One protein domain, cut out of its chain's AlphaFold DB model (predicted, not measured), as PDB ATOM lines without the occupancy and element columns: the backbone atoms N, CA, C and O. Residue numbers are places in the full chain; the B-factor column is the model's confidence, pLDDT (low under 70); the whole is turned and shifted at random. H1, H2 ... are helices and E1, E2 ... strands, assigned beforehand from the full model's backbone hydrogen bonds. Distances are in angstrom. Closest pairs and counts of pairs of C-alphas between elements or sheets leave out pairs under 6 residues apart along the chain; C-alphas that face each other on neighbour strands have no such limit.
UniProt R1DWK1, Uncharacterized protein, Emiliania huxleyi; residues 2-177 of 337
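This is residues 2 to 177 of the 337 residues of an uncharacterized protein of Emiliania huxleyi (UniProt R1DWK1). A twisted sheet of six strands has H1 and H5 over one face, and the long helix H2 runs from the first half of H5 to cross H1. H3 sits at the far end of H2, from where the chain folds back to H4 beside H5; H6 and H7 form a small head between H5 and E6. The printed part has 176 residues, with seven named helices and six named strands that follow along the chain as H1 E1 E2 E3 E4 H2 H3 H4 E5 H5 H6 H7 E6, and its class is mixed, helices and strands. The branched sheet has both parallel and antiparallel pairs. The whole is compact, with a radius of gyration of the C-alphas of 16.9 A and spans of 51 by 49 by 29 A.

H1, residues 2 to 19, begins at C-alpha 2 (119.266, 95.444, 132.965) and measures 25.8 A. E1, residues 22 to 33, measures 33.8 A and E2, residues 36 to 46, 33.5 A. E3 is residues 52 to 55 and E4 residues 60 to 63. H2, residues 69 to 99, measures 43.4 A and ends at C-alpha 99 (93.919, 91.452, 127.132). H3, residues 103 to 106, and H4, residues 117 to 121, precede E5, residues 122 to 128. H5, residues 132 to 153, measures 31.7 A. H6 is residues 155 to 160, H7 residues 163 to 169, and E6, residues 171 to 176, ends at C-alpha 176 (117.383, 82.134, 165.391).

E1, E2 and E3 form a meander, each strand the antiparallel neighbour of the one before; N 27 and O 42 are 2.9 A apart, N 43 and O 55 2.8 A. On the other side of E2 from E1 lie E3 and also E4, antiparallel to E2, with N 39 and O 61 2.8 A apart. E5 is parallel to E1 (N 26 and O 125, 2.9 A) and to E6 (N 173 and O 124, 2.8 A); E5, H5 H6 H7, E6 is a strand-helix-strand unit, parallel neighbour strands with helices between. H1 is slantwise over E2 and E3 at a height over the sheet of 11.3 A. On the same face H5 runs along E5, at 20 degrees on the local plane and a height of 9.3 A. H2, the hub, only grazes the sheet. It touches H1 about perpendicular at 85 degrees, C-alphas of Ala 14 and Ser 84 closest at 5.3 A; H5 at a steep tilt of 46 degrees, Ser 69 and Thr 137 closest at 4.4 A; and H3, Glu 96 and Ser 103 closest at 5.9 A. H4 touches H5, the C-alphas of His 118 and Val 149 closest at 4.4 A. H6 is close to but not clearly touching H5, and H7 only grazes the sheet. Every O i to N i+4 pair is within hydrogen-bond range in H1, H5, H6 and H7; in H2 24 of 27 are, in H4 0 of 1, with 1 of 2 O i to N i+3 pairs, and H3 is too short for one.

The C-alphas farthest apart, of Gly 100 and Asn 132, are 51.4 A apart. The printed part has no cut and no long link; H3 to H4, 10 residues, is short but not tight. The mean pLDDT of the printed part is 92.2, and residues 2, 33, 35 and 64 are under 70.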
ATOM      1  N   ARG A   2     119.064  95.943 131.570       63.50
ATOM      2  CA  ARG A   2     119.266  95.444 132.965       63.50
ATOM      3  C   ARG A   2     118.147  95.839 133.946       63.50
ATOM      4  O   ARG A   2     117.711  94.994 134.712       63.50
ATOM      5  N   GLY A   3     117.667  97.085 133.891       75.75
ATOM      6  CA  GLY A   3     116.598  97.555 134.787       75.75
ATOM      7  C   GLY A   3     115.236  96.904 134.526       75.75
ATOM      8  O   GLY A   3     114.528  96.571 135.469       75.75
ATOM      9  N   GLU A   4     114.891  96.656 133.261       79.38
ATOM     10  CA  GLU A   4     113.622  96.013 132.879       79.38
ATOM     11  C   GLU A   4     113.573  94.556 133.344       79.38
ATOM     12  O   GLU A   4     112.558  94.115 133.871       79.38
ATOM     13  N   VAL A   5     114.690  93.828 133.219       84.62
ATOM     14  CA  VAL A   5     114.800  92.445 133.708       84.62
ATOM     15  C   VAL A   5     114.673  92.387 135.233       84.62
ATOM     16  O   VAL A   5     114.025  91.483 135.749       84.62
ATOM     17  N   THR A   6     115.232  93.362 135.961       85.50
ATOM     18  CA  THR A   6     115.042  93.465 137.417       85.50
ATOM     19  C   THR A   6     113.575  93.672 137.776       85.50
ATOM     20  O   THR A   6     113.049  92.914 138.584       85.50
ATOM     21  N   ILE A   7     112.901  94.640 137.147       86.00
ATOM     22  CA  ILE A   7     111.488  94.937 137.429       86.00
ATOM     23  C   ILE A   7     110.603  93.732 137.093       86.00
ATOM     24  O   ILE A   7     109.727  93.381 137.878       86.00
ATOM     25  N   ALA A   8     110.853  93.060 135.965       88.94
ATOM     26  CA  ALA A   8     110.139  91.838 135.603       88.94
ATOM     27  C   ALA A   8     110.366  90.720 136.635       88.94
ATOM     28  O   ALA A   8     109.412  90.065 137.047       88.94
ATOM     29  N   GLY A   9     111.603  90.537 137.105       91.44
ATOM     30  CA  GLY A   9     111.926  89.579 138.164       91.44
ATOM     31  C   GLY A   9     111.205  89.880 139.482       91.44
ATOM     32  O   GLY A   9     110.633  88.977 140.088       91.44
ATOM     33  N   GLU A  10     111.167  91.147 139.901       92.44
ATOM     34  CA  GLU A  10     110.448  91.591 141.104       92.44
ATOM     35  C   GLU A  10     108.924  91.433 140.953       92.44
ATOM     36  O   GLU A  10     108.249  91.033 141.901       92.44
ATOM     37  N   ALA A  11     108.379  91.666 139.755       93.25
ATOM     38  CA  ALA A  11     106.968  91.434 139.449       93.25
ATOM     39  C   ALA A  11     106.607  89.942 139.512       93.25
ATOM     40  O   ALA A  11     105.606  89.572 140.126       93.25
ATOM     41  N   MET A  12     107.451  89.073 138.947       94.94
ATOM     42  CA  MET A  12     107.305  87.617 139.045       94.94
ATOM     43  C   MET A  12     107.401  87.129 140.492       94.94
ATOM     44  O   MET A  12     106.617  86.276 140.904       94.94
ATOM     45  N   ALA A  13     108.324  87.683 141.279       95.81
ATOM     46  CA  ALA A  13     108.438  87.395 142.704       95.81
ATOM     47  C   ALA A  13     107.170  87.814 143.468       95.81
ATOM     48  O   ALA A  13     106.637  87.031 144.256       95.81
ATOM     49  N   ALA A  14     106.646  89.014 143.197       97.12
ATOM     50  CA  ALA A  14     105.408  89.507 143.795       97.12
ATOM     51  C   ALA A  14     104.198  88.636 143.418       97.12
ATOM     52  O   ALA A  14     103.398  88.303 144.290       97.12
ATOM     53  N   PHE A  15     104.096  88.214 142.154       97.19
ATOM     54  CA  PHE A  15     103.072  87.273 141.695       97.19
ATOM     55  C   PHE A  15     103.145  85.951 142.464       97.19
ATOM     56  O   PHE A  15     102.144  85.521 143.029       97.19
ATOM     57  N   LYS A  16     104.333  85.333 142.543       96.94
ATOM     58  CA  LYS A  16     104.545  84.067 143.262       96.94
ATOM     59  C   LYS A  16     104.181  84.182 144.737       96.94
ATOM     60  O   LYS A  16     103.504  83.310 145.270       96.94
ATOM     61  N   PHE A  17     104.566  85.279 145.382       97.50
ATOM     62  CA  PHE A  17     104.170  85.556 146.760       97.50
ATOM     63  C   PHE A  17     102.650  85.666 146.899       97.50
ATOM     64  O   PHE A  17     102.063  85.013 147.758       97.50
ATOM     65  N   ALA A  18     102.001  86.455 146.042       97.50
ATOM     66  CA  ALA A  18     100.562  86.704 146.105       97.50
ATOM     67  C   ALA A  18      99.712  85.463 145.758       97.50
ATOM     68  O   ALA A  18      98.594  85.329 146.260       97.50
ATOM     69  N   ALA A  19     100.236  84.579 144.903       96.94
ATOM     70  CA  ALA A  19      99.624  83.314 144.495       96.94
ATOM     71  C   ALA A  19      99.945  82.142 145.438       96.94
ATOM     72  O   ALA A  19      99.318  81.090 145.333       96.94
ATOM     73  N   SER A  20     100.916  82.303 146.344       97.00
ATOM     74  CA  SER A  20     101.309  81.243 147.272       97.00
ATOM     75  C   SER A  20     100.157  80.838 148.191       97.00
ATOM     76  O   SER A  20      99.303  81.651 148.566       97.00
ATOM     77  N   ARG A  21     100.174  79.578 148.621       95.81
ATOM     78  CA  ARG A  21      99.283  79.079 149.665       95.81
ATOM     79  C   ARG A  21      99.615  79.742 150.997       95.81
ATOM     80  O   ARG A  21      98.713  80.264 151.639       95.81
ATOM     81  N   ARG A  22     100.893  79.737 151.393       95.19
ATOM     82  CA  ARG A  22     101.373  80.379 152.627       95.19
ATOM     83  C   ARG A  22     102.863  80.710 152.578       95.19
ATOM     84  O   ARG A  22     103.610  80.165 151.765       95.19
ATOM     85  N   VAL A  23     103.297  81.549 153.516       97.50
ATOM     86  CA  VAL A  23     104.714  81.841 153.772       97.50
ATOM     87  C   VAL A  23     105.228  80.900 154.863       97.50
ATOM     88  O   VAL A  23     104.799  80.986 156.014       97.50
ATOM     89  N   ILE A  24     106.155  80.007 154.513       97.19
ATOM     90  CA  ILE A  24     106.784  79.068 155.454       97.19
ATOM     91  C   ILE A  24     107.780  79.816 156.337       97.19
ATOM     92  O   ILE A  24     107.764  79.681 157.560       97.19
ATOM     93  N   SER A  25     108.653  80.612 155.722       96.56
ATOM     94  CA  SER A  25     109.650  81.387 156.449       96.56
ATOM     95  C   SER A  25     109.933  82.726 155.784       96.56
ATOM     96  O   SER A  25     109.785  82.890 154.571       96.56
ATOM     97  N   PHE A  26     110.330  83.689 156.607       96.69
ATOM     98  CA  PHE A  26     110.831  84.984 156.178       96.69
ATOM     99  C   PHE A  26     112.184  85.220 156.843       96.69
ATOM    100  O   PHE A  26     112.265  85.390 158.062       96.69
ATOM    101  N   GLY A  27     113.235  85.177 156.029       94.44
ATOM    102  CA  GLY A  27     114.609  85.422 156.429       94.44
ATOM    103  C   GLY A  27     115.048  86.831 156.051       94.44
ATOM    104  O   GLY A  27     114.734  87.308 154.960       94.44
ATOM    105  N   TRP A  28     115.790  87.502 156.927       92.94
ATOM    106  CA  TRP A  28     116.453  88.754 156.566       92.94
ATOM    107  C   TRP A  28     117.760  88.972 157.310       92.94
ATOM    108  O   TRP A  28     117.965  88.482 158.426       92.94
ATOM    109  N   ASP A  29     118.612  89.773 156.678       89.25
ATOM    110  CA  ASP A  29     119.877  90.226 157.229       89.25
ATOM    111  C   ASP A  29     120.100  91.712 156.928       89.25
ATOM    112  O   ASP A  29     119.730  92.217 155.858       89.25
ATOM    113  N   GLU A  30     120.705  92.398 157.892       87.56
ATOM    114  CA  GLU A  30     121.106  93.797 157.791       87.56
ATOM    115  C   GLU A  30     122.620  93.882 157.931       87.56
ATOM    116  O   GLU A  30     123.227  93.289 158.816       87.56
ATOM    117  N   SER A  31     123.242  94.627 157.028       82.00
ATOM    118  CA  SER A  31     124.675  94.862 157.069       82.00
ATOM    119  C   SER A  31     124.957  96.342 156.914       82.00
ATOM    120  O   SER A  31     124.615  96.954 155.903       82.00
ATOM    121  N   THR A  32     125.666  96.906 157.883       77.31
ATOM    122  CA  THR A  32     126.146  98.283 157.809       77.31
ATOM    123  C   THR A  32     127.612  98.301 157.393       77.31
ATOM    124  O   THR A  32     128.478  97.746 158.071       77.31
ATOM    125  N   LYS A  33     127.921  98.981 156.284       68.19
ATOM    126  CA  LYS A  33     129.301  99.204 155.835       68.19
ATOM    127  C   LYS A  33     129.492 100.649 155.394       68.19
ATOM    128  O   LYS A  33     128.742 101.158 154.568       68.19
ATOM    129  N   PHE A  34     130.516 101.311 155.935       70.00
ATOM    130  CA  PHE A  34     130.862 102.706 155.614       70.00
ATOM    131  C   PHE A  34     129.692 103.700 155.770       70.00
ATOM    132  O   PHE A  34     129.547 104.618 154.971       70.00
ATOM    133  N   GLY A  35     128.838 103.501 156.780       68.44
ATOM    134  CA  GLY A  35     127.670 104.356 157.027       68.44
ATOM    135  C   GLY A  35     126.452 104.066 156.143       68.44
ATOM    136  O   GLY A  35     125.418 104.690 156.342       68.44
ATOM    137  N   ASN A  36     126.541 103.105 155.218       74.25
ATOM    138  CA  ASN A  36     125.400 102.622 154.448       74.25
ATOM    139  C   ASN A  36     124.913 101.297 155.028       74.25
ATOM    140  O   ASN A  36     125.652 100.310 155.034       74.25
ATOM    141  N   SER A  37     123.668 101.281 155.488       83.12
ATOM    142  CA  SER A  37     122.976 100.054 155.873       83.12
ATOM    143  C   SER A  37     122.308  99.451 154.640       83.12
ATOM    144  O   SER A  37     121.662 100.157 153.858       83.12
ATOM    145  N   VAL A  38     122.459  98.145 154.455       88.25
ATOM    146  CA  VAL A  38     121.757  97.380 153.422       88.25
ATOM    147  C   VAL A  38     120.918  96.285 154.056       88.25
ATOM    148  O   VAL A  38     121.331  95.658 155.025       88.25
ATOM    149  N   PHE A  39     119.742  96.061 153.483       90.88
ATOM    150  CA  PHE A  39     118.792  95.032 153.871       90.88
ATOM    151  C   PHE A  39     118.659  94.041 152.730       90.88
ATOM    152  O   PHE A  39     118.404  94.425 151.579       90.88
ATOM    153  N   SER A  40     118.802  92.772 153.077       91.25
ATOM    154  CA  SER A  40     118.538  91.644 152.199       91.25
ATOM    155  C   SER A  40     117.513  90.735 152.854       91.25
ATOM    156  O   SER A  40     117.468  90.622 154.081       91.25
ATOM    157  N   CYS A  41     116.663  90.114 152.044       92.94
ATOM    158  CA  CYS A  41     115.650  89.214 152.564       92.94
ATOM    159  C   CYS A  41     115.245  88.142 151.562       92.94
ATOM    160  O   CYS A  41     115.395  88.314 150.349       92.94
ATOM    161  N   ASN A  42     114.698  87.055 152.090       94.50
ATOM    162  CA  ASN A  42     114.165  85.937 151.335       94.50
ATOM    163  C   ASN A  42     112.881  85.425 151.992       94.50
ATOM    164  O   ASN A  42     112.739  85.426 153.215       94.50
ATOM    165  N   PHE A  43     111.961  84.946 151.170       96.56
ATOM    166  CA  PHE A  43     110.754  84.264 151.605       96.56
ATOM    167  C   PHE A  43     110.782  82.843 151.081       96.56
ATOM    168  O   PHE A  43     111.082  82.635 149.910       96.56
ATOM    169  N   GLN A  44     110.419  81.885 151.920       97.38
ATOM    170  CA  GLN A  44     110.144  80.528 151.482       97.38
ATOM    171  C   GLN A  44     108.632  80.350 151.401       97.38
ATOM    172  O   GLN A  44     107.921  80.536 152.394       97.38
ATOM    173  N   LEU A  45     108.138  80.031 150.213       98.00
ATOM    174  CA  LEU A  45     106.717  79.964 149.902       98.00
ATOM    175  C   LEU A  45     106.294  78.515 149.686       98.00
ATOM    176  O   LEU A  45     107.011  77.760 149.038       98.00
ATOM    177  N   GLU A  46     105.121  78.150 150.197       97.81
ATOM    178  CA  GLU A  46     104.419  76.927 149.797       97.81
ATOM    179  C   GLU A  46     103.377  77.290 148.739       97.81
ATOM    180  O   GLU A  46     102.544  78.174 148.969       97.81
ATOM    181  N   HIS A  47     103.392  76.606 147.600       96.31
ATOM    182  CA  HIS A  47     102.379  76.735 146.553       96.31
ATOM    183  C   HIS A  47     101.235  75.730 146.761       96.31
ATOM    184  O   HIS A  47     101.338  74.786 147.542       96.31
ATOM    185  N   PHE A  48     100.105  75.925 146.076       94.69
ATOM    186  CA  PHE A  48      98.930  75.048 146.225       94.69
ATOM    187  C   PHE A  48      99.148  73.614 145.718       94.69
ATOM    188  O   PHE A  48      98.436  72.709 146.145       94.69
ATOM    189  N   ASP A  49     100.137  73.400 144.852       94.88
ATOM    190  CA  ASP A  49     100.572  72.076 144.394       94.88
ATOM    191  C   ASP A  49     101.533  71.377 145.380       94.88
ATOM    192  O   ASP A  49     101.976  70.257 145.128       94.88
ATOM    193  N   GLY A  50     101.847  72.023 146.509       95.12
ATOM    194  CA  GLY A  50     102.761  71.526 147.535       95.12
ATOM    195  C   GLY A  50     104.239  71.792 147.244       95.12
ATOM    196  O   GLY A  50     105.085  71.418 148.058       95.12
ATOM    197  N   THR A  51     104.578  72.434 146.122       97.06
ATOM    198  CA  THR A  51     105.961  72.831 145.845       97.06
ATOM    199  C   THR A  51     106.407  73.955 146.777       97.06
ATOM    200  O   THR A  51     105.612  74.792 147.214       97.06
ATOM    201  N   ILE A  52     107.701  73.951 147.103       97.81
ATOM    202  CA  ILE A  52     108.332  74.961 147.949       97.81
ATOM    203  C   ILE A  52     109.334  75.743 147.111       97.81
ATOM    204  O   ILE A  52     110.168  75.148 146.427       97.81
ATOM    205  N   GLU A  53     109.268  77.067 147.189       96.94
ATOM    206  CA  GLU A  53     110.133  77.954 146.419       96.94
ATOM    207  C   GLU A  53     110.688  79.097 147.271       96.94
ATOM    208  O   GLU A  53     109.960  79.724 148.043       96.94
ATOM    209  N   ASP A  54     111.974  79.399 147.085       96.19
ATOM    210  CA  ASP A  54     112.609  80.584 147.652       96.19
ATOM    211  C   ASP A  54     112.436  81.782 146.716       96.19
ATOM    212  O   ASP A  54     112.832  81.765 145.548       96.19
ATOM    213  N   VAL A  55     111.858  82.856 147.247       95.19
ATOM    214  CA  VAL A  55     111.546  84.075 146.510       95.19
ATOM    215  C   VAL A  55     112.131  85.285 147.222       95.19
ATOM    216  O   VAL A  55     111.863  85.550 148.393       95.19
ATOM    217  N   CYS A  56     112.885  86.087 146.475       93.25
ATOM    218  CA  CYS A  56     113.337  87.399 146.918       93.25
ATOM    219  C   CYS A  56     112.437  88.463 146.288       93.25
ATOM    220  O   CYS A  56     112.607  88.802 145.119       93.25
ATOM    221  N   LEU A  57     111.495  89.008 147.065       91.38
ATOM    222  CA  LEU A  57     110.630  90.110 146.620       91.38
ATOM    223  C   LEU A  57     111.434  91.340 146.182       91.38
ATOM    224  O   LEU A  57     111.023  92.066 145.280       91.38
ATOM    225  N   ARG A  58     112.584  91.554 146.831       87.25
ATOM    226  CA  ARG A  58     113.588  92.551 146.472       87.25
ATOM    227  C   ARG A  58     114.943  92.109 147.015       87.25
ATOM    228  O   ARG A  58     115.083  91.927 148.222       87.25
ATOM    229  N   GLY A  59     115.924  91.908 146.136       72.06
ATOM    230  CA  GLY A  59     117.190  91.254 146.502       72.06
ATOM    231  C   GLY A  59     118.047  92.042 147.499       72.06
ATOM    232  O   GLY A  59     118.432  91.517 148.539       72.06
ATOM    233  N   LEU A  60     118.332  93.311 147.196       81.25
ATOM    234  CA  LEU A  60     119.095  94.205 148.067       81.25
ATOM    235  C   LEU A  60     118.448  95.584 148.062       81.25
ATOM    236  O   LEU A  60     118.091  96.118 147.010       81.25
ATOM    237  N   SER A  61     118.323  96.182 149.238       86.75
ATOM    238  CA  SER A  61     117.768  97.521 149.392       86.75
ATOM    239  C   SER A  61     118.578  98.320 150.406       86.75
ATOM    240  O   SER A  61     119.062  97.781 151.392       86.75
ATOM    241  N   ILE A  62     118.766  99.608 150.137       86.81
ATOM    242  CA  ILE A  62     119.502 100.513 151.027       86.81
ATOM    243  C   ILE A  62     118.541 100.979 152.125       86.81
ATOM    244  O   ILE A  62     117.429 101.392 151.791       86.81
ATOM    245  N   LEU A  63     118.966 100.953 153.393       84.06
ATOM    246  CA  LEU A  63     118.254 101.614 154.493       84.06
ATOM    247  C   LEU A  63     118.839 103.012 154.689       84.06
ATOM    248  O   LEU A  63     119.880 103.163 155.331       84.06
ATOM    249  N   PRO A  64     118.182 104.057 154.165       69.31
ATOM    250  CA  PRO A  64     118.702 105.418 154.249       69.31
ATOM    251  C   PRO A  64     118.702 105.977 155.680       69.31
ATOM    252  O   PRO A  64     119.402 106.947 155.951       69.31
ATOM    253  N   HIS A  65     117.926 105.384 156.592       70.19
ATOM    254  CA  HIS A  65     117.729 105.867 157.964       70.19
ATOM    255  C   HIS A  65     118.466 105.025 159.024       70.19
ATOM    256  O   HIS A  65     118.220 105.186 160.218       70.19
ATOM    257  N   GLY A  66     119.378 104.141 158.597       74.75
ATOM    258  CA  GLY A  66     120.161 103.267 159.475       74.75
ATOM    259  C   GLY A  66     119.442 101.979 159.907       74.75
ATOM    260  O   GLY A  66     118.264 101.774 159.624       74.75
ATOM    261  N   GLY A  67     120.175 101.098 160.593       81.25
ATOM    262  CA  GLY A  67     119.752  99.737 160.963       81.25
ATOM    263  C   GLY A  67     119.004  99.597 162.297       81.25
ATOM    264  O   GLY A  67     119.142  98.578 162.970       81.25
ATOM    265  N   THR A  68     118.246 100.606 162.746       89.44
ATOM    266  CA  THR A  68     117.428 100.428 163.967       89.44
ATOM    267  C   THR A  68     116.273  99.454 163.717       89.44
ATOM    268  O   THR A  68     115.747  99.379 162.609       89.44
ATOM    269  N   SER A  69     115.818  98.750 164.759       91.56
ATOM    270  CA  SER A  69     114.737  97.757 164.633       91.56
ATOM    271  C   SER A  69     113.426  98.344 164.093       91.56
ATOM    272  O   SER A  69     112.742  97.713 163.291       91.56
ATOM    273  N   ALA A  70     113.094  99.578 164.489       92.44
ATOM    274  CA  ALA A  70     111.921 100.287 163.984       92.44
ATOM    275  C   ALA A  70     112.075 100.676 162.505       92.44
ATOM    276  O   ALA A  70     111.145 100.491 161.723       92.44
ATOM    277  N   ALA A  71     113.259 101.161 162.110       91.44
ATOM    278  CA  ALA A  71     113.549 101.477 160.713       91.44
ATOM    279  C   ALA A  71     113.512 100.222 159.830       91.44
ATOM    280  O   ALA A  71     112.992 100.275 158.720       91.44
ATOM    281  N   LEU A  72     113.999  99.083 160.334       92.69
ATOM    282  CA  LEU A  72     113.922  97.792 159.652       92.69
ATOM    283  C   LEU A  72     112.474  97.342 159.431       92.69
ATOM    284  O   LEU A  72     112.132  96.953 158.316       92.69
ATOM    285  N   LEU A  73     111.612  97.438 160.449       94.88
ATOM    286  CA  LEU A  73     110.184  97.129 160.304       94.88
ATOM    287  C   LEU A  73     109.519  98.017 159.240       94.88
ATOM    288  O   LEU A  73     108.893  97.494 158.318       94.88
ATOM    289  N   ALA A  74     109.698  99.337 159.332       94.00
ATOM    290  CA  ALA A  74     109.154 100.273 158.348       94.00
ATOM    291  C   ALA A  74     109.665  99.958 156.934       94.00
ATOM    292  O   ALA A  74     108.910  99.951 155.966       94.00
ATOM    293  N   HIS A  75     110.945  99.604 156.809       93.75
ATOM    294  CA  HIS A  75     111.551  99.239 155.534       93.75
ATOM    295  C   HIS A  75     110.971  97.943 154.948       93.75
ATOM    296  O   HIS A  75     110.693  97.890 153.748       93.75
ATOM    297  N   ILE A  76     110.729  96.915 155.771       94.81
ATOM    298  CA  ILE A  76     110.040  95.681 155.352       94.81
ATOM    299  C   ILE A  76     108.655  96.015 154.788       94.81
ATOM    300  O   ILE A  76     108.278  95.538 153.715       94.81
ATOM    301  N   GLU A  77     107.897  96.864 155.472       94.81
ATOM    302  CA  GLU A  77     106.548  97.207 155.039       94.81
ATOM    303  C   GLU A  77     106.540  98.082 153.777       94.81
ATOM    304  O   GLU A  77     105.855  97.764 152.802       94.81
ATOM    305  N   GLU A  78     107.328  99.153 153.751       93.50
ATOM    306  CA  GLU A  78     107.290 100.165 152.693       93.50
ATOM    307  C   GLU A  78     108.089  99.769 151.448       93.50
ATOM    308  O   GLU A  78     107.657  99.986 150.309       93.50
ATOM    309  N   ARG A  79     109.292  99.220 151.639       93.06
ATOM    310  CA  ARG A  79     110.267  99.014 150.556       93.06
ATOM    311  C   ARG A  79     110.279  97.599 150.010       93.06
ATOM    312  O   ARG A  79     110.744  97.429 148.876       93.06
ATOM    313  N   ILE A  80     109.766  96.637 150.776       95.06
ATOM    314  CA  ILE A  80     109.603  95.246 150.347       95.06
ATOM    315  C   ILE A  80     108.134  94.998 149.998       95.06
ATOM    316  O   ILE A  80     107.795  94.961 148.821       95.06
ATOM    317  N   LEU A  81     107.237  94.923 150.984       96.44
ATOM    318  CA  LEU A  81     105.860  94.461 150.764       96.44
ATOM    319  C   LEU A  81     105.010  95.455 149.954       96.44
ATOM    320  O   LEU A  81     104.394  95.078 148.959       96.44
ATOM    321  N   SER A  82     104.998  96.734 150.337       95.94
ATOM    322  CA  SER A  82     104.251  97.783 149.626       95.94
ATOM    323  C   SER A  82     104.805  98.034 148.225       95.94
ATOM    324  O   SER A  82     104.052  98.234 147.270       95.94
ATOM    325  N   TYR A  83     106.128  97.960 148.062       95.12
ATOM    326  CA  TYR A  83     106.749  98.002 146.742       95.12
ATOM    327  C   TYR A  83     106.269  96.844 145.856       95.12
ATOM    328  O   TYR A  83     105.786  97.099 144.755       95.12
ATOM    329  N   SER A  84     106.316  95.604 146.348       96.62
ATOM    330  CA  SER A  84     105.847  94.430 145.604       96.62
ATOM    331  C   SER A  84     104.366  94.517 145.234       96.62
ATOM    332  O   SER A  84     104.013  94.168 144.109       96.62
ATOM    333  N   ARG A  85     103.507  95.064 146.111       97.00
ATOM    334  CA  ARG A  85     102.103  95.362 145.769       97.00
ATOM    335  C   ARG A  85     101.990  96.288 144.567       97.00
ATOM    336  O   ARG A  85     101.243  95.992 143.639       97.00
ATOM    337  N   ARG A  86     102.742  97.392 144.563       96.31
ATOM    338  CA  ARG A  86     102.718  98.366 143.459       96.31
ATOM    339  C   ARG A  86     103.226  97.772 142.152       96.31
ATOM    340  O   ARG A  86     102.639  98.038 141.111       96.31
ATOM    341  N   VAL A  87     104.292  96.974 142.205       94.94
ATOM    342  CA  VAL A  87     104.834  96.314 141.010       94.94
ATOM    343  C   VAL A  87     103.824  95.312 140.441       94.94
ATOM    344  O   VAL A  87     103.583  95.323 139.237       94.94
ATOM    345  N   LEU A  88     103.178  94.505 141.292       96.81
ATOM    346  CA  LEU A  88     102.133  93.583 140.845       96.81
ATOM    347  C   LEU A  88     100.924  94.336 140.270       96.81
ATOM    348  O   LEU A  88     100.444  93.970 139.205       96.81
ATOM    349  N   ALA A  89     100.475  95.415 140.913       96.88
ATOM    350  CA  ALA A  89      99.371  96.237 140.414       96.88
ATOM    351  C   ALA A  89      99.663  96.846 139.032       96.88
ATOM    352  O   ALA A  89      98.811  96.791 138.150       96.88
ATOM    353  N   ALA A  90     100.878  97.361 138.813       95.19
ATOM    354  CA  ALA A  90     101.290  97.873 137.506       95.19
ATOM    355  C   ALA A  90     101.321  96.768 136.435       95.19
ATOM    356  O   ALA A  90     100.975  97.002 135.277       95.19
ATOM    357  N   TRP A  91     101.707  95.547 136.815       94.56
ATOM    358  CA  TRP A  91     101.685  94.415 135.894       94.56
ATOM    359  C   TRP A  91     100.256  93.983 135.539       94.56
ATOM    360  O   TRP A  91      99.978  93.710 134.372       94.56
ATOM    361  N   ILE A  92      99.343  93.995 136.515       96.31
ATOM    362  CA  ILE A  92      97.908  93.763 136.299       96.31
ATOM    363  C   ILE A  92      97.350  94.798 135.323       96.31
ATOM    364  O   ILE A  92      96.724  94.424 134.338       96.31
ATOM    365  N   GLU A  93      97.618  96.086 135.547       96.25
ATOM    366  CA  GLU A  93      97.166  97.163 134.660       96.25
ATOM    367  C   GLU A  93      97.633  96.943 133.215       96.25
ATOM    368  O   GLU A  93      96.840  97.046 132.276       96.25
ATOM    369  N   GLN A  94      98.904  96.575 133.030       94.62
ATOM    370  CA  GLN A  94      99.444  96.291 131.704       94.62
ATOM    371  C   GLN A  94      98.789  95.058 131.061       94.62
ATOM    372  O   GLN A  94      98.464  95.093 129.875       94.62
ATOM    373  N   HIS A  95      98.554  93.988 131.828       95.62
ATOM    374  CA  HIS A  95      97.850  92.798 131.343       95.62
ATOM    375  C   HIS A  95      96.429  93.140 130.880       95.62
ATOM    376  O   HIS A  95      96.042  92.804 129.763       95.62
ATOM    377  N   GLU A  96      95.674  93.857 131.710       97.31
ATOM    378  CA  GLU A  96      94.294  94.262 131.433       97.31
ATOM    379  C   GLU A  96      94.204  95.193 130.215       97.31
ATOM    380  O   GLU A  96      93.289  95.079 129.399       97.31
ATOM    381  N   LYS A  97      95.195  96.072 130.024       97.44
ATOM    382  CA  LYS A  97      95.306  96.920 128.830       97.44
ATOM    383  C   LYS A  97      95.508  96.110 127.545       97.44
ATOM    384  O   LYS A  97      94.993  96.494 126.498       97.44
ATOM    385  N   GLU A  98      96.262  95.016 127.610       97.12
ATOM    386  CA  GLU A  98      96.571  94.169 126.451       97.12
ATOM    387  C   GLU A  98      95.504  93.106 126.164       97.12
ATOM    388  O   GLU A  98      95.325  92.709 125.011       97.12
ATOM    389  N   LYS A  99      94.831  92.605 127.203       97.00
ATOM    390  CA  LYS A  99      93.919  91.452 127.132       97.00
ATOM    391  C   LYS A  99      92.450  91.808 127.375       97.00
ATOM    392  O   LYS A  99      91.587  90.969 127.133       97.00
ATOM    393  N   GLY A 100      92.168  93.055 127.751       97.75
ATOM    394  CA  GLY A 100      90.831  93.571 128.033       97.75
ATOM    395  C   GLY A 100      90.441  93.408 129.500       97.75
ATOM    396  O   GLY A 100      90.871  92.463 130.148       97.75
ATOM    397  N   ALA A 101      89.606  94.320 130.002       97.38
ATOM    398  CA  ALA A 101      89.224  94.398 131.412       97.38
ATOM    399  C   ALA A 101      88.627  93.086 131.970       97.38
ATOM    400  O   ALA A 101      87.719  92.502 131.378       97.38
ATOM    401  N   GLY A 102      89.096  92.669 133.150       96.06
ATOM    402  CA  GLY A 102      88.718  91.435 133.841       96.06
ATOM    403  C   GLY A 102      89.525  90.202 133.418       96.06
ATOM    404  O   GLY A 102      89.329  89.123 133.985       96.06
ATOM    405  N   SER A 103      90.435  90.339 132.452       97.81
ATOM    406  CA  SER A 103      91.241  89.229 131.928       97.81
ATOM    407  C   SER A 103      92.184  88.631 132.971       97.81
ATOM    408  O   SER A 103      92.355  87.410 133.000       97.81
ATOM    409  N   TRP A 104      92.728  89.445 133.881       96.94
ATOM    410  CA  TRP A 104      93.624  88.975 134.937       96.94
ATOM    411  C   TRP A 104      92.908  88.032 135.899       96.94
ATOM    412  O   TRP A 104      93.372  86.925 136.177       96.94
ATOM    413  N   ALA A 105      91.743  88.466 136.383       95.44
ATOM    414  CA  ALA A 105      90.926  87.677 137.294       95.44
ATOM    415  C   ALA A 105      90.416  86.399 136.612       95.44
ATOM    416  O   ALA A 105      90.461  85.327 137.213       95.44
ATOM    417  N   ALA A 106      90.000  86.487 135.342       96.69
ATOM    418  CA  ALA A 106      89.578  85.327 134.557       96.69
ATOM    419  C   ALA A 106      90.706  84.298 134.362       96.69
ATOM    420  O   ALA A 106      90.441  83.098 134.318       96.69
ATOM    421  N   ALA A 107      91.963  84.748 134.297       94.81
ATOM    422  CA  ALA A 107      93.143  83.889 134.238       94.81
ATOM    423  C   ALA A 107      93.578  83.330 135.611       94.81
ATOM    424  O   ALA A 107      94.598  82.646 135.692       94.81
ATOM    425  N   GLY A 108      92.838  83.613 136.690       94.25
ATOM    426  CA  GLY A 108      93.187  83.185 138.047       94.25
ATOM    427  C   GLY A 108      94.343  83.978 138.666       94.25
ATOM    428  O   GLY A 108      95.014  83.484 139.571       94.25
ATOM    429  N   GLY A 109      94.605  85.192 138.178       95.31
ATOM    430  CA  GLY A 109      95.669  86.041 138.696       95.31
ATOM    431  C   GLY A 109      95.429  86.467 140.157       95.31
ATOM    432  O   GLY A 109      94.300  86.797 140.531       95.31
ATOM    433  N   PRO A 110      96.472  86.491 141.012       97.06
ATOM    434  CA  PRO A 110      96.337  86.849 142.417       97.06
ATOM    435  C   PRO A 110      96.092  88.351 142.610       97.06
ATOM    436  O   PRO A 110      96.475  89.182 141.784       97.06
ATOM    437  N   SER A 111      95.490  88.704 143.747       96.38
ATOM    438  CA  SER A 111      95.299  90.100 144.152       96.38
ATOM    439  C   SER A 111      96.566  90.667 144.808       96.38
ATOM    440  O   SER A 111      97.166  89.979 145.640       96.38
ATOM    441  N   PRO A 112      96.944  91.935 144.546       96.88
ATOM    442  CA  PRO A 112      97.981  92.629 145.311       96.88
ATOM    443  C   PRO A 112      97.719  92.642 146.822       96.88
ATOM    444  O   PRO A 112      98.661  92.625 147.610       96.88
ATOM    445  N   GLU A 113      96.455  92.586 147.244       95.44
ATOM    446  CA  GLU A 113      96.067  92.539 148.660       95.44
ATOM    447  C   GLU A 113      96.488  91.250 149.380       95.44
ATOM    448  O   GLU A 113      96.398  91.177 150.608       95.44
ATOM    449  N   ASN A 114      96.967  90.242 148.642       95.75
ATOM    450  CA  ASN A 114      97.562  89.029 149.206       95.75
ATOM    451  C   ASN A 114      99.028  89.230 149.630       95.75
ATOM    452  O   ASN A 114      99.645  88.303 150.149       95.75
ATOM    453  N   ILE A 115      99.609  90.415 149.416       97.06
ATOM    454  CA  ILE A 115     100.971  90.750 149.844       97.06
ATOM    455  C   ILE A 115     100.897  91.671 151.062       97.06
ATOM    456  O   ILE A 115     100.518  92.837 150.952       97.06
ATOM    457  N   GLY A 116     101.316  91.200 152.233       96.00
ATOM    458  CA  GLY A 116     101.363  92.034 153.433       96.00
ATOM    459  C   GLY A 116     101.834  91.291 154.675       96.00
ATOM    460  O   GLY A 116     101.995  90.073 154.653       96.00
ATOM    461  N   LEU A 117     102.029  92.037 155.769       97.06
ATOM    462  CA  LEU A 117     102.483  91.484 157.050       97.06
ATOM    463  C   LEU A 117     101.518  90.428 157.608       97.06
ATOM    464  O   LEU A 117     101.964  89.483 158.244       97.06
ATOM    465  N   HIS A 118     100.222  90.530 157.291       95.25
ATOM    466  CA  HIS A 118      99.205  89.549 157.680       95.25
ATOM    467  C   HIS A 118      99.527  88.116 157.211       95.25
ATOM    468  O   HIS A 118      99.067  87.148 157.802       95.25
ATOM    469  N   ARG A 119     100.352  87.962 156.168       95.38
ATOM    470  CA  ARG A 119     100.787  86.657 155.645       95.38
ATOM    471  C   ARG A 119     101.868  85.987 156.496       95.38
ATOM    472  O   ARG A 119     102.206  84.842 156.229       95.38
ATOM    473  N   LEU A 120     102.425  86.686 157.488       96.38
ATOM    474  CA  LEU A 120     103.514  86.198 158.346       96.38
ATOM    475  C   LEU A 120     103.015  85.540 159.644       96.38
ATOM    476  O   LEU A 120     103.793  85.333 160.578       96.38
ATOM    477  N   CYS A 121     101.723  85.222 159.711       92.12
ATOM    478  CA  CYS A 121     101.082  84.614 160.873       92.12
ATOM    479  C   CYS A 121     100.489  83.233 160.584       92.12
ATOM    480  O   CYS A 121      99.851  82.674 161.453       92.12
ATOM    481  N   GLU A 122     100.695  82.617 159.423       89.00
ATOM    482  CA  GLU A 122     100.093  81.304 159.113       89.00
ATOM    483  C   GLU A 122     101.074  80.145 159.376       89.00
ATOM    484  O   GLU A 122     101.344  79.293 158.524       89.00
ATOM    485  N   GLY A 123     101.668  80.139 160.572       91.69
ATOM    486  CA  GLY A 123     102.741  79.216 160.948       91.69
ATOM    487  C   GLY A 123     104.107  79.614 160.385       91.69
ATOM    488  O   GLY A 123     104.981  78.760 160.244       91.69
ATOM    489  N   THR A 124     104.295  80.889 160.045       96.31
ATOM    490  CA  THR A 124     105.533  81.404 159.451       96.31
ATOM    491  C   THR A 124     106.662  81.473 160.474       96.31
ATOM    492  O   THR A 124     106.472  81.951 161.594       96.31
ATOM    493  N   VAL A 125     107.866  81.066 160.075       96.94
ATOM    494  CA  VAL A 125     109.096  81.267 160.851       96.94
ATOM    495  C   VAL A 125     109.764  82.574 160.430       96.94
ATOM    496  O   VAL A 125     110.256  82.697 159.310       96.94
ATOM    497  N   LEU A 126     109.825  83.546 161.336       96.81
ATOM    498  CA  LEU A 126     110.644  84.743 161.167       96.81
ATOM    499  C   LEU A 126     112.074  84.429 161.594       96.81
ATOM    500  O   LEU A 126     112.293  84.056 162.749       96.81
ATOM    501  N   MET A 127     113.039  84.585 160.693       94.50
ATOM    502  CA  MET A 127     114.423  84.187 160.932       94.50
ATOM    503  C   MET A 127     115.408  85.313 160.629       94.50
ATOM    504  O   MET A 127     115.389  85.920 159.566       94.50
ATOM    505  N   THR A 128     116.303  85.580 161.574       92.25
ATOM    506  CA  THR A 128     117.370  86.577 161.426       92.25
ATOM    507  C   THR A 128     118.506  86.257 162.405       92.25
ATOM    508  O   THR A 128     118.484  85.208 163.063       92.25
ATOM    509  N   ASP A 129     119.515  87.120 162.481       88.06
ATOM    510  CA  ASP A 129     120.611  87.013 163.441       88.06
ATOM    511  C   ASP A 129     120.099  86.981 164.904       88.06
ATOM    512  O   ASP A 129     118.957  87.295 165.244       88.06
ATOM    513  N   THR A 130     120.970  86.527 165.792       87.56
ATOM    514  CA  THR A 130     120.762  86.314 167.222       87.56
ATOM    515  C   THR A 130     121.172  87.508 168.080       87.56
ATOM    516  O   THR A 130     120.942  87.493 169.294       87.56
ATOM    517  N   CYS A 131     121.752  88.554 167.483       85.62
ATOM    518  CA  CYS A 131     122.073  89.776 168.205       85.62
ATOM    519  C   CYS A 131     120.804  90.473 168.735       85.62
ATOM    520  O   CYS A 131     119.688  90.280 168.244       85.62
ATOM    521  N   ASN A 132     120.965  91.317 169.759       88.88
ATOM    522  CA  ASN A 132     119.834  91.970 170.426       88.88
ATOM    523  C   ASN A 132     118.983  92.822 169.468       88.88
ATOM    524  O   ASN A 132     117.757  92.819 169.580       88.88
ATOM    525  N   GLY A 133     119.610  93.511 168.507       89.62
ATOM    526  CA  GLY A 133     118.904  94.299 167.491       89.62
ATOM    527  C   GLY A 133     118.054  93.432 166.559       89.62
ATOM    528  O   GLY A 133     116.873  93.711 166.354       89.62
ATOM    529  N   ALA A 134     118.610  92.325 166.068       90.56
ATOM    530  CA  ALA A 134     117.894  91.384 165.210       90.56
ATOM    531  C   ALA A 134     116.725  90.707 165.951       90.56
ATOM    532  O   ALA A 134     115.598  90.673 165.451       90.56
ATOM    533  N   ARG A 135     116.940  90.281 167.205       92.75
ATOM    534  CA  ARG A 135     115.877  89.739 168.073       92.75
ATOM    535  C   ARG A 135     114.770  90.754 168.350       92.75
ATOM    536  O   ARG A 135     113.595  90.385 168.340       92.75
ATOM    537  N   CYS A 136     115.127  92.017 168.582       95.12
ATOM    538  CA  CYS A 136     114.165  93.103 168.756       95.12
ATOM    539  C   CYS A 136     113.336  93.309 167.482       95.12
ATOM    540  O   CYS A 136     112.110  93.230 167.533       95.12
ATOM    541  N   THR A 137     113.996  93.442 166.327       94.75
ATOM    542  CA  THR A 137     113.347  93.572 165.011       94.75
ATOM    543  C   THR A 137     112.364  92.435 164.764       94.75
ATOM    544  O   THR A 137     111.213  92.674 164.415       94.75
ATOM    545  N   ARG A 138     112.773  91.191 165.018       95.50
ATOM    546  CA  ARG A 138     111.918  90.016 164.834       95.50
ATOM    547  C   ARG A 138     110.662  90.048 165.708       95.50
ATOM    548  O   ARG A 138     109.582  89.719 165.224       95.50
ATOM    549  N   ARG A 139     110.780  90.462 166.976       96.69
ATOM    550  CA  ARG A 139     109.620  90.641 167.871       96.69
ATOM    551  C   ARG A 139     108.689  91.743 167.368       96.69
ATOM    552  O   ARG A 139     107.479  91.558 167.387       96.69
ATOM    553  N   MET A 140     109.248  92.850 166.878       97.50
ATOM    554  CA  MET A 140     108.467  93.946 166.301       97.50
ATOM    555  C   MET A 140     107.714  93.511 165.037       97.50
ATOM    556  O   MET A 140     106.531  93.805 164.911       97.50
ATOM    557  N   VAL A 141     108.363  92.764 164.137       97.19
ATOM    558  CA  VAL A 141     107.722  92.214 162.929       97.19
ATOM    559  C   VAL A 141     106.607  91.235 163.295       97.19
ATOM    560  O   VAL A 141     105.529  91.324 162.718       97.19
ATOM    561  N   ALA A 142     106.817  90.350 164.276       96.81
ATOM    562  CA  ALA A 142     105.769  89.444 164.749       96.81
ATOM    563  C   ALA A 142     104.559  90.208 165.309       96.81
ATOM    564  O   ALA A 142     103.425  89.921 164.936       96.81
ATOM    565  N   ALA A 143     104.791  91.218 166.154       96.38
ATOM    566  CA  ALA A 143     103.718  92.049 166.696       96.38
ATOM    567  C   ALA A 143     102.954  92.797 165.586       96.38
ATOM    568  O   ALA A 143     101.725  92.794 165.569       96.38
ATOM    569  N   ALA A 144     103.671  93.383 164.623       97.44
ATOM    570  CA  ALA A 144     103.064  94.078 163.491       97.44
ATOM    571  C   ALA A 144     102.274  93.130 162.571       97.44
ATOM    572  O   ALA A 144     101.213  93.497 162.067       97.44
ATOM    573  N   ALA A 145     102.747  91.895 162.383       96.50
ATOM    574  CA  ALA A 145     102.032  90.871 161.630       96.50
ATOM    575  C   ALA A 145     100.697  90.502 162.290       96.50
ATOM    576  O   ALA A 145      99.681  90.448 161.599       96.50
ATOM    577  N   MET A 146     100.668  90.361 163.620       93.62
ATOM    578  CA  MET A 146      99.430  90.102 164.366       93.62
ATOM    579  C   MET A 146      98.414  91.237 164.214       93.62
ATOM    580  O   MET A 146      97.250  90.976 163.914       93.62
ATOM    581  N   VAL A 147      98.856  92.495 164.326       94.88
ATOM    582  CA  VAL A 147      97.995  93.669 164.082       94.88
ATOM    583  C   VAL A 147      97.446  93.661 162.650       94.88
ATOM    584  O   VAL A 147      96.264  93.924 162.426       94.88
ATOM    585  N   ALA A 148      98.282  93.319 161.666       95.56
ATOM    586  CA  ALA A 148      97.864  93.250 160.270       95.56
ATOM    587  C   ALA A 148      96.848  92.122 160.008       95.56
ATOM    588  O   ALA A 148      95.934  92.308 159.203       95.56
ATOM    589  N   VAL A 149      96.979  90.969 160.675       93.75
ATOM    590  CA  VAL A 149      95.975  89.895 160.613       93.75
ATOM    591  C   VAL A 149      94.662  90.338 161.234       93.75
ATOM    592  O   VAL A 149      93.624  90.156 160.605       93.75
ATOM    593  N   GLU A 150      94.683  90.925 162.431       93.88
ATOM    594  CA  GLU A 150      93.467  91.408 163.094       93.88
ATOM    595  C   GLU A 150      92.708  92.390 162.191       93.88
ATOM    596  O   GLU A 150      91.502  92.244 161.980       93.88
ATOM    597  N   ALA A 151      93.426  93.328 161.564       94.25
ATOM    598  CA  ALA A 151      92.849  94.257 160.599       94.25
ATOM    599  C   ALA A 151      92.257  93.549 159.365       94.25
ATOM    600  O   ALA A 151      91.201  93.949 158.876       94.25
ATOM    601  N   LYS A 152      92.907  92.488 158.866       92.75
ATOM    602  CA  LYS A 152      92.450  91.713 157.699       92.75
ATOM    603  C   LYS A 152      91.220  90.853 158.003       92.75
ATOM    604  O   LYS A 152      90.334  90.744 157.160       92.75
ATOM    605  N   VAL A 153      91.187  90.232 159.178       92.25
ATOM    606  CA  VAL A 153      90.079  89.390 159.660       92.25
ATOM    607  C   VAL A 153      88.873  90.248 160.040       92.25
ATOM    608  O   VAL A 153      87.731  89.842 159.832       92.25
ATOM    609  N   GLY A 154      89.130  91.447 160.560       94.25
ATOM    610  CA  GLY A 154      88.124  92.368 161.061       94.25
ATOM    611  C   GLY A 154      87.809  92.116 162.535       94.25
ATOM    612  O   GLY A 154      87.673  90.977 162.984       94.25
ATOM    613  N   LYS A 155      87.638  93.209 163.286       92.06
ATOM    614  CA  LYS A 155      87.508  93.199 164.751       92.06
ATOM    615  C   LYS A 155      86.417  92.258 165.273       92.06
ATOM    616  O   LYS A 155      86.666  91.489 166.186       92.06
ATOM    617  N   ALA A 156      85.235  92.259 164.655       93.81
ATOM    618  CA  ALA A 156      84.132  91.398 165.088       93.81
ATOM    619  C   ALA A 156      84.468  89.900 164.973       93.81
ATOM    620  O   ALA A 156      84.162  89.127 165.876       93.81
ATOM    621  N   ALA A 157      85.112  89.490 163.876       93.81
ATOM    622  CA  ALA A 157      85.521  88.104 163.681       93.81
ATOM    623  C   ALA A 157      86.724  87.741 164.561       93.81
ATOM    624  O   ALA A 157      86.800  86.616 165.042       93.81
ATOM    625  N   TRP A 158      87.637  88.685 164.796       92.44
ATOM    626  CA  TRP A 158      88.763  88.509 165.708       92.44
ATOM    627  C   TRP A 158      88.300  88.299 167.152       92.44
ATOM    628  O   TRP A 158      88.670  87.304 167.774       92.44
ATOM    629  N   ASP A 159      87.440  89.184 167.656       93.62
ATOM    630  CA  ASP A 159      86.887  89.144 169.014       93.62
ATOM    631  C   ASP A 159      86.029  87.893 169.255       93.62
ATOM    632  O   ASP A 159      85.970  87.398 170.377       93.62
ATOM    633  N   ALA A 160      85.419  87.340 168.201       95.19
ATOM    634  CA  ALA A 160      84.677  86.083 168.267       95.19
ATOM    635  C   ALA A 160      85.571  84.829 168.354       95.19
ATOM    636  O   ALA A 160      85.078  83.775 168.748       95.19
ATOM    637  N   MET A 161      86.855  84.912 167.979       94.81
ATOM    638  CA  MET A 161      87.785  83.783 168.092       94.81
ATOM    639  C   MET A 161      88.324  83.656 169.513       94.81
ATOM    640  O   MET A 161      88.787  84.633 170.106       94.81
ATOM    641  N   THR A 162      88.357  82.425 170.008       94.25
ATOM    642  CA  THR A 162      89.089  82.071 171.229       94.25
ATOM    643  C   THR A 162      90.599  82.244 171.041       94.25
ATOM    644  O   THR A 162      91.111  82.247 169.918       94.25
ATOM    645  N   GLU A 163      91.339  82.357 172.144       89.75
ATOM    646  CA  GLU A 163      92.804  82.419 172.107       89.75
ATOM    647  C   GLU A 163      93.408  81.181 171.424       89.75
ATOM    648  O   GLU A 163      94.248  81.321 170.542       89.75
ATOM    649  N   GLU A 164      92.894  79.988 171.719       91.25
ATOM    650  CA  GLU A 164      93.321  78.728 171.094       91.25
ATOM    651  C   GLU A 164      93.084  78.714 169.574       91.25
ATOM    652  O   GLU A 164      93.914  78.234 168.798       91.25
ATOM    653  N   GLU A 165      91.960  79.265 169.107       91.19
ATOM    654  CA  GLU A 165      91.690  79.386 167.675       91.19
ATOM    655  C   GLU A 165      92.627  80.374 166.990       91.19
ATOM    656  O   GLU A 165      93.072  80.098 165.870       91.19
ATOM    657  N   ARG A 166      92.935  81.494 167.655       90.69
ATOM    658  CA  ARG A 166      93.917  82.469 167.171       90.69
ATOM    659  C   ARG A 166      95.303  81.845 167.130       90.69
ATOM    660  O   ARG A 166      95.942  81.928 166.094       90.69
ATOM    661  N   GLU A 167      95.736  81.141 168.171       87.06
ATOM    662  CA  GLU A 167      97.030  80.454 168.178       87.06
ATOM    663  C   GLU A 167      97.127  79.361 167.113       87.06
ATOM    664  O   GLU A 167      98.195  79.136 166.552       87.06
ATOM    665  N   ARG A 168      96.033  78.656 166.819       87.62
ATOM    666  CA  ARG A 168      96.037  77.609 165.793       87.62
ATOM    667  C   ARG A 168      96.077  78.183 164.376       87.62
ATOM    668  O   ARG A 168      96.704  77.587 163.505       87.62
ATOM    669  N   LYS A 169      95.367  79.287 164.124       86.62
ATOM    670  CA  LYS A 169      95.253  79.897 162.786       86.62
ATOM    671  C   LYS A 169      96.363  80.904 162.496       86.62
ATOM    672  O   LYS A 169      96.848  80.961 161.371       86.62
ATOM    673  N   TYR A 170      96.734  81.685 163.504       90.31
ATOM    674  CA  TYR A 170      97.559  82.881 163.399       90.31
ATOM    675  C   TYR A 170      98.779  82.799 164.323       90.31
ATOM    676  O   TYR A 170      98.923  83.569 165.271       90.31
ATOM    677  N   LYS A 171      99.661  81.829 164.053       90.44
ATOM    678  CA  LYS A 171     100.929  81.645 164.762       90.44
ATOM    679  C   LYS A 171     102.121  82.128 163.954       90.44
ATOM    680  O   LYS A 171     102.307  81.755 162.798       90.44
ATOM    681  N   THR A 172     103.007  82.847 164.625       94.88
ATOM    682  CA  THR A 172     104.330  83.188 164.108       94.88
ATOM    683  C   THR A 172     105.387  82.564 165.009       94.88
ATOM    684  O   THR A 172     105.335  82.693 166.231       94.88
ATOM    685  N   TYR A 173     106.367  81.898 164.410       95.88
ATOM    686  CA  TYR A 173     107.507  81.327 165.115       95.88
ATOM    687  C   TYR A 173     108.719  82.244 164.987       95.88
ATOM    688  O   TYR A 173     108.976  82.825 163.934       95.88
ATOM    689  N   LEU A 174     109.491  82.356 166.063       95.56
ATOM    690  CA  LEU A 174     110.688  83.185 166.109       95.56
ATOM    691  C   LEU A 174     111.933  82.293 166.048       95.56
ATOM    692  O   LEU A 174     112.312  81.694 167.049       95.56
ATOM    693  N   GLY A 175     112.548  82.200 164.869       92.31
ATOM    694  CA  GLY A 175     113.718  81.362 164.611       92.31
ATOM    695  C   GLY A 175     115.026  82.144 164.665       92.31
ATOM    696  O   GLY A 175     115.158  83.200 164.047       92.31
ATOM    697  N   ASP A 176     116.010  81.623 165.390       89.56
ATOM    698  CA  ASP A 176     117.383  82.134 165.391       89.56
ATOM    699  C   ASP A 176     118.167  81.536 164.205       89.56
ATOM    700  O   ASP A 176     118.020  80.356 163.880       89.56
ATOM    701  N   CYS A 177     119.003  82.338 163.541       86.12
ATOM    702  CA  CYS A 177     119.841  81.861 162.442       86.12
ATOM    703  C   CYS A 177     120.803  80.760 162.923       86.12
ATOM    704  O   CYS A 177     121.701  81.012 163.727       86.12
TER     705      CYS A 177